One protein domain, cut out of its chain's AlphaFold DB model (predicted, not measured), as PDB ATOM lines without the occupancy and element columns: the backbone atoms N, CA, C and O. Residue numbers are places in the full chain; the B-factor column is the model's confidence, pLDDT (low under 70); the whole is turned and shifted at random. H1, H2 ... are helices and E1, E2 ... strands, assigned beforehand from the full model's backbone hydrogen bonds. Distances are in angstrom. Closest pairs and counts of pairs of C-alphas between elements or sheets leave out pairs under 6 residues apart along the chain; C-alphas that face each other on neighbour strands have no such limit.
ATOM      1  N   GLU A   5      18.984 181.974 185.348       57.47
ATOM      2  CA  GLU A   5      19.553 180.646 185.075       57.47
ATOM      3  C   GLU A   5      18.480 179.553 184.901       57.47
ATOM      4  O   GLU A   5      18.592 178.710 184.011       57.47
ATOM      5  N   ASN A   6      17.386 179.609 185.672       58.81
ATOM      6  CA  ASN A   6      16.280 178.652 185.549       58.81
ATOM      7  C   ASN A   6      15.487 178.861 184.251       58.81
ATOM      8  O   ASN A   6      14.939 177.908 183.701       58.81
ATOM      9  N   PHE A   7      15.451 180.092 183.737       58.94
ATOM     10  CA  PHE A   7      14.783 180.417 182.477       58.94
ATOM     11  C   PHE A   7      15.535 179.840 181.270       58.94
ATOM     12  O   PHE A   7      14.912 179.304 180.358       58.94
ATOM     13  N   LEU A   8      16.872 179.881 181.286       57.97
ATOM     14  CA  LEU A   8      17.716 179.320 180.222       57.97
ATOM     15  C   LEU A   8      17.642 177.786 180.151       57.97
ATOM     16  O   LEU A   8      17.626 177.215 179.060       57.97
ATOM     17  N   LEU A   9      17.550 177.116 181.302       57.31
ATOM     18  CA  LEU A   9      17.365 175.661 181.390       57.31
ATOM     19  C   LEU A   9      15.983 175.208 180.896       57.31
ATOM     20  O   LEU A   9      15.867 174.204 180.193       57.31
ATOM     21  N   LEU A  10      14.931 175.965 181.205       57.41
ATOM     22  CA  LEU A  10      13.591 175.712 180.668       57.41
ATOM     23  C   LEU A  10      13.530 175.949 179.153       57.41
ATOM     24  O   LEU A  10      12.939 175.156 178.426       57.41
ATOM     25  N   LEU A  11      14.195 176.990 178.646       57.31
ATOM     26  CA  LEU A  11      14.219 177.270 177.210       57.31
ATOM     27  C   LEU A  11      14.951 176.168 176.421       57.31
ATOM     28  O   LEU A  11      14.476 175.732 175.373       57.31
ATOM     29  N   SER A  12      16.088 175.684 176.932       54.66
ATOM     30  CA  SER A  12      16.880 174.639 176.268       54.66
ATOM     31  C   SER A  12      16.182 173.275 176.273       54.66
ATOM     32  O   SER A  12      16.231 172.543 175.280       54.66
ATOM     33  N   THR A  13      15.466 172.940 177.348       57.47
ATOM     34  CA  THR A  13      14.686 171.697 177.430       57.47
ATOM     35  C   THR A  13      13.484 171.717 176.487       57.47
ATOM     36  O   THR A  13      13.259 170.740 175.780       57.47
ATOM     37  N   VAL A  14      12.770 172.839 176.364       56.28
ATOM     38  CA  VAL A  14      11.650 172.971 175.411       56.28
ATOM     39  C   VAL A  14      12.125 172.915 173.950       56.28
ATOM     40  O   VAL A  14      11.493 172.256 173.118       56.28
ATOM     41  N   LEU A  15      13.262 173.544 173.632       51.75
ATOM     42  CA  LEU A  15      13.859 173.504 172.290       51.75
ATOM     43  C   LEU A  15      14.313 172.093 171.896       51.75
ATOM     44  O   LEU A  15      14.066 171.653 170.773       51.75
ATOM     45  N   THR A  16      14.940 171.361 172.820       52.12
ATOM     46  CA  THR A  16      15.361 169.975 172.570       52.12
ATOM     47  C   THR A  16      14.165 169.033 172.440       52.12
ATOM     48  O   THR A  16      14.156 168.209 171.530       52.12
ATOM     49  N   TYR A  17      13.124 169.192 173.262       52.94
ATOM     50  CA  TYR A  17      11.907 168.379 173.161       52.94
ATOM     51  C   TYR A  17      11.173 168.587 171.830       52.94
ATOM     52  O   TYR A  17      10.777 167.620 171.184       52.94
ATOM     53  N   SER A  18      11.058 169.839 171.379       53.09
ATOM     54  CA  SER A  18      10.409 170.172 170.102       53.09
ATOM     55  C   SER A  18      11.184 169.601 168.909       53.09
ATOM     56  O   SER A  18      10.593 168.986 168.027       53.09
ATOM     57  N   ALA A  19      12.519 169.702 168.926       52.28
ATOM     58  CA  ALA A  19      13.375 169.132 167.885       52.28
ATOM     59  C   ALA A  19      13.324 167.592 167.830       52.28
ATOM     60  O   ALA A  19      13.521 166.998 166.767       52.28
ATOM     61  N   VAL A  20      13.073 166.935 168.968       50.81
ATOM     62  CA  VAL A  20      12.854 165.484 169.037       50.81
ATOM     63  C   VAL A  20      11.462 165.119 168.522       50.81
ATOM     64  O   VAL A  20      11.338 164.125 167.817       50.81
ATOM     65  N   TYR A  21      10.423 165.902 168.811       50.28
ATOM     66  CA  TYR A  21       9.060 165.600 168.362       50.28
ATOM     67  C   TYR A  21       8.881 165.797 166.846       50.28
ATOM     68  O   TYR A  21       8.345 164.914 166.174       50.28
ATOM     69  N   ASP A  22       9.441 166.872 166.279       53.94
ATOM     70  CA  ASP A  22       9.475 167.119 164.822       53.94
ATOM     71  C   ASP A  22      10.178 166.000 164.047       53.94
ATOM     72  O   ASP A  22       9.920 165.765 162.870       53.94
ATOM     73  N   ARG A  23      11.076 165.275 164.714       51.16
ATOM     74  CA  ARG A  23      11.820 164.172 164.122       51.16
ATOM     75  C   ARG A  23      10.961 162.921 163.885       51.16
ATOM     76  O   ARG A  23      11.263 162.158 162.966       51.16
ATOM     77  N   TYR A  24       9.924 162.709 164.697       48.53
ATOM     78  CA  TYR A  24       9.072 161.512 164.660       48.53
ATOM     79  C   TYR A  24       7.662 161.769 164.120       48.53
ATOM     80  O   TYR A  24       6.898 160.816 163.969       48.53
ATOM     81  N   SER A  25       7.306 163.023 163.834       51.00
ATOM     82  CA  SER A  25       5.985 163.374 163.320       51.00
ATOM     83  C   SER A  25       5.966 163.320 161.783       51.00
ATOM     84  O   SER A  25       6.657 164.117 161.142       51.00
ATOM     85  N   PRO A  26       5.218 162.394 161.153       51.78
ATOM     86  CA  PRO A  26       5.057 162.385 159.703       51.78
ATOM     87  C   PRO A  26       4.331 163.659 159.252       51.78
ATOM     88  O   PRO A  26       3.236 163.983 159.716       51.78
ATOM     89  N   TYR A  27       4.970 164.406 158.355       51.22
ATOM     90  CA  TYR A  27       4.416 165.621 157.775       51.22
ATOM     91  C   TYR A  27       3.648 165.264 156.502       51.22
ATOM     92  O   TYR A  27       4.255 165.072 155.449       51.22
ATOM     93  N   TRP A  28       2.323 165.194 156.602       48.72
ATOM     94  CA  TRP A  28       1.439 164.885 155.480       48.72
ATOM     95  C   TRP A  28       1.190 166.134 154.627       48.72
ATOM     96  O   TRP A  28       0.365 166.985 154.968       48.72
ATOM     97  N   ASN A  29       1.909 166.267 153.512       59.62
ATOM     98  CA  ASN A  29       1.573 167.261 152.491       59.62
ATOM     99  C   ASN A  29       0.463 166.744 151.576       59.62
ATOM    100  O   ASN A  29       0.360 165.551 151.346       59.62
ATOM    101  N   LYS A  30      -0.336 167.634 150.972       64.81
ATOM    102  CA  LYS A  30      -1.298 167.202 149.945       64.81
ATOM    103  C   LYS A  30      -0.549 166.594 148.743       64.81
ATOM    104  O   LYS A  30       0.414 167.210 148.280       64.81
ATOM    105  N   PRO A  31      -0.996 165.449 148.197       62.81
ATOM    106  CA  PRO A  31      -0.368 164.838 147.032       62.81
ATOM    107  C   PRO A  31      -0.461 165.734 145.802       62.81
ATOM    108  O   PRO A  31      -1.522 166.280 145.494       62.81
ATOM    109  N   GLU A  32       0.623 165.796 145.037       76.81
ATOM    110  CA  GLU A  32       0.681 166.490 143.756       76.81
ATOM    111  C   GLU A  32       0.682 165.471 142.611       76.81
ATOM    112  O   GLU A  32       1.385 164.460 142.651       76.81
ATOM    113  N   ARG A  33      -0.125 165.713 141.572       69.50
ATOM    114  CA  ARG A  33      -0.176 164.861 140.374       69.50
ATOM    115  C   ARG A  33       0.534 165.563 139.228       69.50
ATOM    116  O   ARG A  33       0.132 166.653 138.835       69.50
ATOM    117  N   ILE A  34       1.561 164.923 138.681       70.88
ATOM    118  CA  ILE A  34       2.386 165.460 137.599       70.88
ATOM    119  C   ILE A  34       2.397 164.454 136.449       70.88
ATOM    120  O   ILE A  34       2.576 163.254 136.651       70.88
ATOM    121  N   LYS A  35       2.204 164.942 135.221       64.38
ATOM    122  CA  LYS A  35       2.284 164.127 134.006       64.38
ATOM    123  C   LYS A  35       3.665 164.295 133.381       64.38
ATOM    124  O   LYS A  35       3.999 165.395 132.951       64.38
ATOM    125  N   ILE A  36       4.447 163.221 133.303       57.62
ATOM    126  CA  ILE A  36       5.765 163.239 132.651       57.62
ATOM    127  C   ILE A  36       5.637 162.558 131.288       57.62
ATOM    128  O   ILE A  36       5.110 161.452 131.191       57.62
ATOM    129  N   ASN A  37       6.053 163.263 130.227       48.31
ATOM    130  CA  ASN A  37       6.073 162.803 128.832       48.31
ATOM    131  C   ASN A  37       4.856 161.963 128.411       48.31
ATOM    132  O   ASN A  37       4.971 160.764 128.218       48.31
ATOM    133  N   ARG A  38       3.693 162.615 128.251       48.06
ATOM    134  CA  ARG A  38       2.428 162.132 127.640       48.06
ATOM    135  C   ARG A  38       1.824 160.785 128.113       48.06
ATOM    136  O   ARG A  38       0.617 160.641 127.925       48.06
ATOM    137  N   THR A  39       2.537 159.911 128.821       54.56
ATOM    138  CA  THR A  39       2.168 158.499 129.018       54.56
ATOM    139  C   THR A  39       2.140 158.071 130.489       54.56
ATOM    140  O   THR A  39       1.353 157.192 130.824       54.56
ATOM    141  N   ILE A  40       2.903 158.703 131.396       64.50
ATOM    142  CA  ILE A  40       2.941 158.307 132.818       64.50
ATOM    143  C   ILE A  40       2.400 159.439 133.701       64.50
ATOM    144  O   ILE A  40       2.938 160.549 133.735       64.50
ATOM    145  N   ASN A  41       1.314 159.148 134.420       74.88
ATOM    146  CA  ASN A  41       0.808 159.998 135.495       74.88
ATOM    147  C   ASN A  41       1.508 159.589 136.793       74.88
ATOM    148  O   ASN A  41       1.337 158.465 137.258       74.88
ATOM    149  N   ILE A  42       2.288 160.499 137.368       81.50
ATOM    150  CA  ILE A  42       2.985 160.283 138.634       81.50
ATOM    151  C   ILE A  42       2.257 161.084 139.709       81.50
ATOM    152  O   ILE A  42       2.175 162.313 139.645       81.50
ATOM    153  N   LYS A  43       1.707 160.386 140.702       87.12
ATOM    154  CA  LYS A  43       1.258 160.981 141.961       87.12
ATOM    155  C   LYS A  43       2.451 160.968 142.908       87.12
ATOM    156  O   LYS A  43       2.921 159.889 143.239       87.12
ATOM    157  N   ILE A  44       2.921 162.137 143.330       89.25
ATOM    158  CA  ILE A  44       4.023 162.280 144.282       89.25
ATOM    159  C   ILE A  44       3.575 163.089 145.499       89.25
ATOM    160  O   ILE A  44       2.951 164.141 145.377       89.25
ATOM    161  N   GLU A  45       3.897 162.594 146.683       89.50
ATOM    162  CA  GLU A  45       3.515 163.178 147.964       89.50
ATOM    163  C   GLU A  45       4.697 163.100 148.921       89.50
ATOM    164  O   GLU A  45       5.374 162.080 148.974       89.50
ATOM    165  N   LEU A  46       4.969 164.166 149.672       89.06
ATOM    166  CA  LEU A  46       5.935 164.100 150.766       89.06
ATOM    167  C   LEU A  46       5.194 163.609 152.012       89.06
ATOM    168  O   LEU A  46       4.306 164.308 152.494       89.06
ATOM    169  N   LEU A  47       5.562 162.424 152.497       86.12
ATOM    170  CA  LEU A  47       4.908 161.738 153.617       86.12
ATOM    171  C   LEU A  47       5.584 162.051 154.957       86.12
ATOM    172  O   LEU A  47       4.937 162.166 155.993       86.12
ATOM    173  N   ALA A  48       6.913 162.173 154.945       84.00
ATOM    174  CA  ALA A  48       7.700 162.512 156.123       84.00
ATOM    175  C   ALA A  48       9.004 163.194 155.720       84.00
ATOM    176  O   ALA A  48       9.536 162.974 154.630       84.00
ATOM    177  N   ASN A  49       9.530 164.046 156.594       87.06
ATOM    178  CA  ASN A  49      10.831 164.664 156.394       87.06
ATOM    179  C   ASN A  49      11.425 165.133 157.722       87.06
ATOM    180  O   ASN A  49      10.692 165.480 158.639       87.06
ATOM    181  N   PHE A  50      12.750 165.188 157.792       85.00
ATOM    182  CA  PHE A  50      13.478 165.733 158.933       85.00
ATOM    183  C   PHE A  50      14.791 166.353 158.468       85.00
ATOM    184  O   PHE A  50      15.439 165.817 157.569       85.00
ATOM    185  N   GLY A  51      15.214 167.454 159.095       83.81
ATOM    186  CA  GLY A  51      16.529 168.057 158.847       83.81
ATOM    187  C   GLY A  51      16.740 168.568 157.415       83.81
ATOM    188  O   GLY A  51      17.881 168.720 156.983       83.81
ATOM    189  N   VAL A  52      15.662 168.813 156.664       87.50
ATOM    190  CA  VAL A  52      15.702 169.264 155.267       87.50
ATOM    191  C   VAL A  52      14.973 170.592 155.085       87.50
ATOM    192  O   VAL A  52      13.922 170.835 155.672       87.50
ATOM    193  N   ASN A  53      15.518 171.451 154.226       89.06
ATOM    194  CA  ASN A  53      14.875 172.703 153.824       89.06
ATOM    195  C   ASN A  53      14.073 172.533 152.519       89.06
ATOM    196  O   ASN A  53      14.206 171.529 151.818       89.06
ATOM    197  N   GLU A  54      13.271 173.535 152.152       89.31
ATOM    198  CA  GLU A  54      12.446 173.487 150.932       89.31
ATOM    199  C   GLU A  54      13.258 173.257 149.652       89.31
ATOM    200  O   GLU A  54      12.839 172.508 148.770       89.31
ATOM    201  N   ARG A  55      14.469 173.817 149.558       92.50
ATOM    202  CA  ARG A  55      15.349 173.596 148.401       92.50
ATOM    203  C   ARG A  55      15.745 172.124 148.264       92.50
ATOM    204  O   ARG A  55      15.812 171.624 147.143       92.50
ATOM    205  N   MET A  56      16.005 171.436 149.375       93.44
ATOM    206  CA  MET A  56      16.297 169.999 149.387       93.44
ATOM    207  C   MET A  56      15.069 169.180 148.995       93.44
ATOM    208  O   MET A  56      15.189 168.312 148.136       93.44
ATOM    209  N   LYS A  57      13.888 169.513 149.534       93.75
ATOM    210  CA  LYS A  57      12.622 168.848 149.179       93.75
ATOM    211  C   LYS A  57      12.329 168.955 147.683       93.75
ATOM    212  O   LYS A  57      12.032 167.953 147.037       93.75
ATOM    213  N   GLN A  58      12.480 170.151 147.109       94.06
ATOM    214  CA  GLN A  58      12.267 170.375 145.676       94.06
ATOM    215  C   GLN A  58      13.308 169.661 144.812       94.06
ATOM    216  O   GLN A  58      12.959 169.078 143.790       94.06
ATOM    217  N   ALA A  59      14.581 169.667 145.215       94.94
ATOM    218  CA  ALA A  59      15.626 168.943 144.497       94.94
ATOM    219  C   ALA A  59      15.388 167.425 144.505       94.94
ATOM    220  O   ALA A  59      15.497 166.798 143.455       94.94
ATOM    221  N   ALA A  60      15.003 166.862 145.652       95.81
ATOM    222  CA  ALA A  60      14.670 165.449 145.787       95.81
ATOM    223  C   ALA A  60      13.457 165.075 144.924       95.81
ATOM    224  O   ALA A  60      13.522 164.130 144.140       95.81
ATOM    225  N   LYS A  61      12.384 165.876 144.980       94.56
ATOM    226  CA  LYS A  61      11.205 165.705 144.121       94.56
ATOM    227  C   LYS A  61      11.586 165.714 142.638       94.56
ATOM    228  O   LYS A  61      11.166 164.834 141.897       94.56
ATOM    229  N   GLN A  62      12.401 166.673 142.199       93.88
ATOM    230  CA  GLN A  62      12.860 166.745 140.808       93.88
ATOM    231  C   GLN A  62      13.723 165.542 140.415       93.88
ATOM    232  O   GLN A  62      13.541 165.002 139.329       93.88
ATOM    233  N   ALA A  63      14.617 165.087 141.297       94.44
ATOM    234  CA  ALA A  63      15.429 163.899 141.056       94.44
ATOM    235  C   ALA A  63      14.561 162.644 140.883       94.44
ATOM    236  O   ALA A  63      14.804 161.865 139.964       94.44
ATOM    237  N   ILE A  64      13.514 162.482 141.698       92.81
ATOM    238  CA  ILE A  64      12.540 161.397 141.536       92.81
ATOM    239  C   ILE A  64      11.845 161.517 140.180       92.81
ATOM    240  O   ILE A  64      11.878 160.580 139.394       92.81
ATOM    241  N   LEU A  65      11.259 162.674 139.865       90.44
ATOM    242  CA  LEU A  65      10.507 162.866 138.619       90.44
ATOM    243  C   LEU A  65      11.361 162.607 137.366       90.44
ATOM    244  O   LEU A  65      10.855 162.097 136.374       90.44
ATOM    245  N   GLN A  66      12.655 162.929 137.402       89.81
ATOM    246  CA  GLN A  66      13.564 162.711 136.273       89.81
ATOM    247  C   GLN A  66      13.957 161.245 136.070       89.81
ATOM    248  O   GLN A  66      14.262 160.865 134.941       89.81
ATOM    249  N   ASN A  67      13.974 160.441 137.135       89.69
ATOM    250  CA  ASN A  67      14.536 159.087 137.108       89.69
ATOM    251  C   ASN A  67      13.503 157.982 137.367       89.69
ATOM    252  O   ASN A  67      13.822 156.808 137.210       89.69
ATOM    253  N   PHE A  68      12.273 158.330 137.746       84.81
ATOM    254  CA  PHE A  68      11.210 157.367 138.009       84.81
ATOM    255  C   PHE A  68      10.638 156.807 136.703       84.81
ATOM    256  O   PHE A  68       9.995 157.530 135.937       84.81
ATOM    257  N   SER A  69      10.822 155.508 136.457       80.38
ATOM    258  CA  SER A  69      10.303 154.846 135.252       80.38
ATOM    259  C   SER A  69       8.867 154.335 135.388       80.38
ATOM    260  O   SER A  69       8.245 153.965 134.393       80.38
ATOM    261  N   GLY A  70       8.337 154.259 136.614       75.94
ATOM    262  CA  GLY A  70       7.055 153.614 136.905       75.94
ATOM    263  C   GLY A  70       7.093 152.081 136.894       75.94
ATOM    264  O   GLY A  70       6.108 151.462 137.284       75.94
ATOM    265  N   LYS A  71       8.214 151.439 136.538       78.31
ATOM    266  CA  LYS A  71       8.418 149.977 136.639       78.31
ATOM    267  C   LYS A  71       9.166 149.621 137.912       78.31
ATOM    268  O   LYS A  71       9.922 150.458 138.394       78.31
ATOM    269  N   TRP A  72       8.902 148.451 138.497       74.31
ATOM    270  CA  TRP A  72       9.566 148.069 139.746       74.31
ATOM    271  C   TRP A  72      11.089 148.060 139.531       74.31
ATOM    272  O   TRP A  72      11.532 147.665 138.450       74.31
ATOM    273  N   PRO A  73      11.893 148.588 140.469       69.94
ATOM    274  CA  PRO A  73      13.323 148.729 140.241       69.94
ATOM    275  C   PRO A  73      14.015 147.361 140.281       69.94
ATOM    276  O   PRO A  73      14.249 146.812 141.352       69.94
ATOM    277  N   ASP A  74      14.400 146.846 139.113       70.56
ATOM    278  CA  ASP A  74      15.073 145.539 138.996       70.56
ATOM    279  C   ASP A  74      16.586 145.604 139.279       70.56
ATOM    280  O   ASP A  74      17.208 144.605 139.627       70.56
ATOM    281  N   THR A  75      17.205 146.778 139.112       72.19
ATOM    282  CA  THR A  75      18.676 146.938 139.121       72.19
ATOM    283  C   THR A  75      19.190 147.992 140.101       72.19
ATOM    284  O   THR A  75      20.393 148.219 140.183       72.19
ATOM    285  N   GLY A  76      18.298 148.692 140.811       78.81
ATOM    286  CA  GLY A  76      18.667 149.815 141.684       78.81
ATOM    287  C   GLY A  76      19.168 151.071 140.951       78.81
ATOM    288  O   GLY A  76      19.529 152.047 141.606       78.81
ATOM    289  N   ASN A  77      19.159 151.090 139.611       85.88
ATOM    290  CA  ASN A  77      19.658 152.215 138.814       85.88
ATOM    291  C   ASN A  77      18.915 153.532 139.112       85.88
ATOM    292  O   ASN A  77      19.544 154.576 139.250       85.88
ATOM    293  N   GLU A  78      17.587 153.484 139.276       86.31
ATOM    294  CA  GLU A  78      16.789 154.664 139.650       86.31
ATOM    295  C   GLU A  78      17.247 155.247 140.991       86.31
ATOM    296  O   GLU A  78      17.505 156.445 141.098       86.31
ATOM    297  N   SER A  79      17.407 154.384 141.999       90.12
ATOM    298  CA  SER A  79      17.874 154.762 143.333       90.12
ATOM    299  C   SER A  79      19.262 155.395 143.279       90.12
ATOM    300  O   SER A  79      19.482 156.439 143.894       90.12
ATOM    301  N   ASN A  80      20.177 154.811 142.497       89.88
ATOM    302  CA  ASN A  80      21.524 155.348 142.319       89.88
ATOM    303  C   ASN A  80      21.499 156.742 141.671       89.88
ATOM    304  O   ASN A  80      22.087 157.678 142.204       89.88
ATOM    305  N   LEU A  81      20.748 156.924 140.579       92.81
ATOM    306  CA  LEU A  81      20.651 158.211 139.880       92.81
ATOM    307  C   LEU A  81      20.028 159.314 140.750       92.81
ATOM    308  O   LEU A  81      20.468 160.469 140.707       92.81
ATOM    309  N   ILE A  82      19.026 158.968 141.564       93.88
ATOM    310  CA  ILE A  82      18.429 159.891 142.539       93.88
ATOM    311  C   ILE A  82      19.464 160.269 143.609       93.88
ATOM    312  O   ILE A  82      19.616 161.455 143.916       93.88
ATOM    313  N   GLY A  83      20.202 159.291 144.144       92.81
ATOM    314  CA  GLY A  83      21.269 159.511 145.123       92.81
ATOM    315  C   GLY A  83      22.354 160.436 144.579       92.81
ATOM    316  O   GLY A  83      22.627 161.486 145.161       92.81
ATOM    317  N   GLU A  84      22.884 160.134 143.394       94.06
ATOM    318  CA  GLU A  84      23.885 160.951 142.702       94.06
ATOM    319  C   GLU A  84      23.405 162.382 142.427       94.06
ATOM    320  O   GLU A  84      24.195 163.328 142.474       94.06
ATOM    321  N   ALA A  85      22.121 162.577 142.112       94.88
ATOM    322  CA  ALA A  85      21.558 163.913 141.920       94.88
ATOM    323  C   ALA A  85      21.587 164.737 143.219       94.88
ATOM    324  O   ALA A  85      21.866 165.942 143.183       94.88
ATOM    325  N   MET A  86      21.350 164.095 144.365       95.25
ATOM    326  CA  MET A  86      21.437 164.730 145.680       95.25
ATOM    327  C   MET A  86      22.890 164.986 146.094       95.25
ATOM    328  O   MET A  86      23.206 166.103 146.516       95.25
ATOM    329  N   GLU A  87      23.787 164.013 145.890       93.31
ATOM    330  CA  GLU A  87      25.229 164.152 146.135       93.31
ATOM    331  C   GLU A  87      25.818 165.328 145.352       93.31
ATOM    332  O   GLU A  87      26.475 166.197 145.927       93.31
ATOM    333  N   ARG A  88      25.515 165.425 144.050       92.31
ATOM    334  CA  ARG A  88      25.987 166.524 143.193       92.31
ATOM    335  C   ARG A  88      25.538 167.897 143.681       92.31
ATOM    336  O   ARG A  88      26.247 168.878 143.475       92.31
ATOM    337  N   ARG A  89      24.353 167.994 144.292       93.62
ATOM    338  CA  ARG A  89      23.738 169.285 144.636       93.62
ATOM    339  C   ARG A  89      24.016 169.747 146.062       93.62
ATOM    340  O   ARG A  89      24.027 170.955 146.298       93.62
ATOM    341  N   PHE A  90      24.218 168.820 146.996       91.62
ATOM    342  CA  PHE A  90      24.359 169.126 148.426       91.62
ATOM    343  C   PHE A  90      25.607 168.513 149.077       91.62
ATOM    344  O   PHE A  90      25.867 168.783 150.251       91.62
ATOM    345  N   GLY A  91      26.392 167.729 148.332       88.31
ATOM    346  CA  GLY A  91      27.549 167.003 148.846       88.31
ATOM    347  C   GLY A  91      27.177 165.886 149.827       88.31
ATOM    348  O   GLY A  91      26.007 165.661 150.147       88.31
ATOM    349  N   GLY A  92      28.200 165.201 150.341       87.88
ATOM    350  CA  GLY A  92      28.030 164.032 151.210       87.88
ATOM    351  C   GLY A  92      27.621 162.775 150.442       87.88
ATOM    352  O   GLY A  92      27.691 162.759 149.218       87.88
ATOM    353  N   VAL A  93      27.228 161.735 151.181       89.50
ATOM    354  CA  VAL A  93      26.699 160.477 150.634       89.50
ATOM    355  C   VAL A  93      25.200 160.419 150.902       89.50
ATOM    356  O   VAL A  93      24.754 160.790 151.995       89.50
ATOM    357  N   TRP A  94      24.427 159.998 149.903       91.50
ATOM    358  CA  TRP A  94      22.971 159.917 149.993       91.50
ATOM    359  C   TRP A  94      22.486 158.513 149.647       91.50
ATOM    360  O   TRP A  94      22.738 158.000 148.562       91.50
ATOM    361  N   MET A  95      21.738 157.925 150.571       90.62
ATOM    362  CA  MET A  95      21.084 156.638 150.404       90.62
ATOM    363  C   MET A  95      19.679 156.843 149.846       90.62
ATOM    364  O   MET A  95      18.934 157.711 150.313       90.62
ATOM    365  N   VAL A  96      19.305 155.999 148.885       91.44
ATOM    366  CA  VAL A  96      17.948 155.938 148.344       91.44
ATOM    367  C   VAL A  96      17.424 154.516 148.467       91.44
ATOM    368  O   VAL A  96      18.044 153.580 147.967       91.44
ATOM    369  N   ALA A  97      16.281 154.361 149.128       88.69
ATOM    370  CA  ALA A  97      15.581 153.089 149.245       88.69
ATOM    371  C   ALA A  97      14.186 153.214 148.634       88.69
ATOM    372  O   ALA A  97      13.496 154.209 148.856       88.69
ATOM    373  N   VAL A  98      13.785 152.199 147.872       87.94
ATOM    374  CA  VAL A  98      12.456 152.090 147.263       87.94
ATOM    375  C   VAL A  98      11.798 150.843 147.827       87.94
ATOM    376  O   VAL A  98      12.414 149.779 147.842       87.94
ATOM    377  N   PHE A  99      10.579 150.985 148.319       85.19
ATOM    378  CA  PHE A  99       9.808 149.907 148.929       85.19
ATOM    379  C   PHE A  99       8.314 150.105 148.655       85.19
ATOM    380  O   PHE A  99       7.898 151.165 148.179       85.19
ATOM    381  N   ASP A 100       7.516 149.078 148.932       81.00
ATOM    382  CA  ASP A 100       6.057 149.169 148.860       81.00
ATOM    383  C   ASP A 100       5.540 150.246 149.817       81.00
ATOM    384  O   ASP A 100       6.072 150.425 150.915       81.00
ATOM    385  N   ILE A 101       4.506 150.984 149.408       70.12
ATOM    386  CA  ILE A 101       3.986 152.119 150.188       70.12
ATOM    387  C   ILE A 101       3.486 151.728 151.591       70.12
ATOM    388  O   ILE A 101       3.458 152.575 152.480       70.12
ATOM    389  N   ASP A 102       3.175 150.448 151.802       65.19
ATOM    390  CA  ASP A 102       2.701 149.890 153.072       65.19
ATOM    391  C   ASP A 102       3.832 149.594 154.086       65.19
ATOM    392  O   ASP A 102       3.598 148.976 155.124       65.19
ATOM    393  N   PHE A 103       5.077 149.997 153.808       64.00
ATOM    394  CA  PHE A 103       6.237 149.647 154.631       64.00
ATOM    395  C   PHE A 103       6.639 150.737 155.653       64.00
ATOM    396  O   PHE A 103       6.959 151.875 155.303       64.00
ATOM    397  N   ASP A 104       6.754 150.346 156.930       59.88
ATOM    398  CA  ASP A 104       7.092 151.192 158.095       59.88
ATOM    399  C   ASP A 104       8.596 151.574 158.212       59.88
ATOM    400  O   ASP A 104       9.202 151.562 159.289       59.88
ATOM    401  N   ALA A 105       9.261 151.951 157.115       57.78
ATOM    402  CA  ALA A 105      10.690 152.322 157.150       57.78
ATOM    403  C   ALA A 105      10.977 153.618 157.933       57.78
ATOM    404  O   ALA A 105      12.081 153.796 158.465       57.78
ATOM    405  N   ALA A 106      10.009 154.540 157.989       56.22
ATOM    406  CA  ALA A 106      10.231 155.920 158.424       56.22
ATOM    407  C   ALA A 106      10.781 156.024 159.857       56.22
ATOM    408  O   ALA A 106      11.630 156.867 160.138       56.22
ATOM    409  N   TYR A 107      10.368 155.136 160.763       55.81
ATOM    410  CA  TYR A 107      10.729 155.242 162.179       55.81
ATOM    411  C   TYR A 107      12.186 154.866 162.488       55.81
ATOM    412  O   TYR A 107      12.754 155.349 163.471       55.81
ATOM    413  N   THR A 108      12.828 154.031 161.664       61.69
ATOM    414  CA  THR A 108      14.189 153.536 161.948       61.69
ATOM    415  C   THR A 108      15.285 154.434 161.370       61.69
ATOM    416  O   THR A 108      16.324 154.629 162.015       61.69
ATOM    417  N   ILE A 109      15.053 155.048 160.203       66.50
ATOM    418  CA  ILE A 109      16.044 155.903 159.521       66.50
ATOM    419  C   ILE A 109      16.343 157.192 160.295       66.50
ATOM    420  O   ILE A 109      17.479 157.669 160.331       66.50
ATOM    421  N   VAL A 110      15.334 157.693 161.001       60.50
ATOM    422  CA  VAL A 110      15.359 158.865 161.876       60.50
ATOM    423  C   VAL A 110      16.531 158.864 162.875       60.50
ATOM    424  O   VAL A 110      17.057 159.920 163.238       60.50
ATOM    425  N   ARG A 111      16.963 157.685 163.342       64.69
ATOM    426  CA  ARG A 111      18.078 157.554 164.297       64.69
ATOM    427  C   ARG A 111      19.459 157.607 163.642       64.69
ATOM    428  O   ARG A 111      20.440 157.830 164.344       64.69
ATOM    429  N   ARG A 112      19.549 157.359 162.334       71.00
ATOM    430  CA  ARG A 112      20.815 157.131 161.613       71.00
ATOM    431  C   ARG A 112      21.152 158.219 160.598       71.00
ATOM    432  O   ARG A 112      22.303 158.306 160.181       71.00
ATOM    433  N   SER A 113      20.180 159.051 160.228       81.75
ATOM    434  CA  SER A 113      20.364 160.117 159.249       81.75
ATOM    435  C   SER A 113      20.176 161.507 159.868       81.75
ATOM    436  O   SER A 113      19.178 161.737 160.553       81.75
ATOM    437  N   PRO A 114      21.087 162.466 159.614       83.44
ATOM    438  CA  PRO A 114      20.883 163.860 160.003       83.44
ATOM    439  C   PRO A 114      19.789 164.555 159.178       83.44
ATOM    440  O   PRO A 114      19.301 165.602 159.597       83.44
ATOM    441  N   SER A 115      19.415 164.007 158.016       87.94
ATOM    442  CA  SER A 115      18.404 164.598 157.141       87.94
ATOM    443  C   SER A 115      17.792 163.558 156.203       87.94
ATOM    444  O   SER A 115      18.526 162.941 155.428       87.94
ATOM    445  N   TYR A 116      16.468 163.411 156.209       90.12
ATOM    446  CA  TYR A 116      15.766 162.479 155.323       90.12
ATOM    447  C   TYR A 116      14.453 163.051 154.784       90.12
ATOM    448  O   TYR A 116      13.874 163.983 155.346       90.12
ATOM    449  N   MET A 117      13.987 162.464 153.685       91.81
ATOM    450  CA  MET A 117      12.692 162.699 153.058       91.81
ATOM    451  C   MET A 117      12.097 161.358 152.643       91.81
ATOM    452  O   MET A 117      12.799 160.519 152.087       91.81
ATOM    453  N   LEU A 118      10.805 161.178 152.885       90.12
ATOM    454  CA  LEU A 118      10.035 160.028 152.440       90.12
ATOM    455  C   LEU A 118       8.948 160.508 151.486       90.12
ATOM    456  O   LEU A 118       8.073 161.281 151.884       90.12
ATOM    457  N   PHE A 119       9.006 160.047 150.244       90.81
ATOM    458  CA  PHE A 119       8.019 160.359 149.222       90.81
ATOM    459  C   PHE A 119       7.143 159.148 148.924       90.81
ATOM    460  O   PHE A 119       7.664 158.075 148.648       90.81
ATOM    461  N   GLY A 120       5.827 159.331 148.913       89.38
ATOM    462  CA  GLY A 120       4.887 158.398 148.304       89.38
ATOM    463  C   GLY A 120       4.800 158.701 146.816       89.38
ATOM    464  O   GLY A 120       4.460 159.824 146.444       89.38
ATOM    465  N   VAL A 121       5.137 157.738 145.965       89.31
ATOM    466  CA  VAL A 121       5.151 157.875 144.507       89.31
ATOM    467  C   VAL A 121       4.346 156.735 143.902       89.31
ATOM    468  O   VAL A 121       4.818 155.605 143.834       89.31
ATOM    469  N   ASN A 122       3.123 157.037 143.466       88.19
ATOM    470  CA  ASN A 122       2.108 156.049 143.092       88.19
ATOM    471  C   ASN A 122       1.870 155.013 144.210       88.19
ATOM    472  O   ASN A 122       1.296 155.364 145.237       88.19
ATOM    473  N   ASP A 123       2.288 153.768 143.994       84.38
ATOM    474  CA  ASP A 123       2.190 152.604 144.881       84.38
ATOM    475  C   ASP A 123       3.487 152.336 145.669       84.38
ATOM    476  O   ASP A 123       3.612 151.321 146.351       84.38
ATOM    477  N   ARG A 124       4.458 153.255 145.600       87.06
ATOM    478  CA  ARG A 124       5.784 153.101 146.217       87.06
ATOM    479  C   ARG A 124       6.046 154.151 147.257       87.06
ATOM    480  O   ARG A 124       5.572 155.280 147.158       87.06
ATOM    481  N   ALA A 125       6.933 153.813 148.170       88.44
ATOM    482  CA  ALA A 125       7.602 154.767 149.017       88.44
ATOM    483  C   ALA A 125       9.091 154.841 148.645       88.44
ATOM    484  O   ALA A 125       9.779 153.832 148.484       88.44
ATOM    485  N   ILE A 126       9.575 156.068 148.463       91.00
ATOM    486  CA  ILE A 126      10.962 156.394 148.138       91.00
ATOM    487  C   ILE A 126      11.540 157.180 149.309       91.00
ATOM    488  O   ILE A 126      11.200 158.344 149.534       91.00
ATOM    489  N   LEU A 127      12.427 156.533 150.053       91.31
ATOM    490  CA  LEU A 127      13.214 157.150 151.107       91.31
ATOM    491  C   LEU A 127      14.505 157.705 150.515       91.31
ATOM    492  O   LEU A 127      15.261 156.982 149.878       91.31
ATOM    493  N   ILE A 128      14.781 158.973 150.792       93.19
ATOM    494  CA  ILE A 128      16.034 159.647 150.462       93.19
ATOM    495  C   ILE A 128      16.627 160.144 151.774       93.19
ATOM    496  O   ILE A 128      16.052 161.015 152.427       93.19
ATOM    497  N   ALA A 129      17.774 159.605 152.168       92.12
ATOM    498  CA  ALA A 129      18.408 159.916 153.440       92.12
ATOM    499  C   ALA A 129      19.875 160.275 153.234       92.12
ATOM    500  O   ALA A 129      20.614 159.578 152.543       92.12
ATOM    501  N   ARG A 130      20.324 161.354 153.871       90.62
ATOM    502  CA  ARG A 130      21.749 161.665 153.932       90.62
ATOM    503  C   ARG A 130      22.406 160.680 154.882       90.62
ATOM    504  O   ARG A 130      21.937 160.507 156.009       90.62
ATOM    505  N   GLU A 131      23.488 160.052 154.467       85.75
ATOM    506  CA  GLU A 131      24.268 159.246 155.392       85.75
ATOM    507  C   GLU A 131      24.991 160.162 156.388       85.75
ATOM    508  O   GLU A 131      25.332 161.309 156.082       85.75
TER     509      GLU A 131
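What this domain is: This is residues 5 to 131 of the 143 residues of the protein "Hypothetical protein" of Meloidogyne enterolobii (UniProt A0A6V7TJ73). A twisted wall of five strands has two helices, H2 and H3, side by side over one face, while a long helix, H1, sticks out from this body with its residues 5 to 18 and makes the length. The hairpin of E1 and E2 forms one edge of the wall, and the short H4 grazes the sheet. The printed part has 127 residues, with four named helices and five named strands in the order H1 E1 E2 H2 H3 E3 H4 E4 E5; the sheet runs E1 E2 E4 E5 E3, all antiparallel, and the class is mixed, helices and strands. It is only just compact, close to loose, with a radius of gyration of the C-alphas of 16.3 A, and spans 62 by 29 by 24 A.

Where its parts are: The sheet holds E1, residues 32 to 36; E2, residues 40 to 50, 29.1 A long; E4, residues 116 to 121; E5, residues 124 to 130, 19.7 A, ending at C-alpha 130 (21.749, 161.665, 153.932); and E3, residues 94 to 100, 20.1 A. H2, residues 54 to 67, measures 20.1 A and H3, residues 77 to 90, 20.0 A. H1, residues 5 to 24, measures 29.9 A from C-alpha 5 (19.553, 180.646, 185.075) to C-alpha 24 (9.072, 161.512, 164.660). H4 is residues 106 to 109.

How they stand to each other: E2 pairs with E1 over residues 40 to 44, with N 34 and O 42 2.8 A apart, and with E4 over residues 44 to 50, with N 47 and O 118 2.8 A apart. E4 and E5, a hairpin, have N 119 and O 126 at 2.9 A; E5 and E3 have N 97 and O 127 at 2.9 A. E3, H4 and E4 form a split strand-helix-strand unit, two strands running the same way with E5 between them, its crossover right-handed. H2 and H3 are on the same face, giving two layers, helices over a sheet. They form a helical hairpin and touch, closest at the C-alphas of Ala 63 and Ile 82, 5.2 A, at a shallow tilt of 31 degrees, opposite ways. H3 lies over E3 at a height over the sheet of 7.9 A. H1 only grazes the sheet with residues 19 to 24; its closest C-alphas to E2 are those of Arg 23 and Phe 50, 5.7 A. H1 is apart from H2 and H3. In H2 and H3 every O i to N i+4 pair is within hydrogen-bond range, in H1 14 of 16; H4 is too short for such a pair.

The domain as a whole: The C-alphas of Glu 5 and Thr 39, the two farthest apart, are 62.7 A apart. The printed part has no cut and no long link. Its mean pLDDT is 76.7; residues 5 to 31, 33, 35 to 40, 73 and 102 to 111 are under 70.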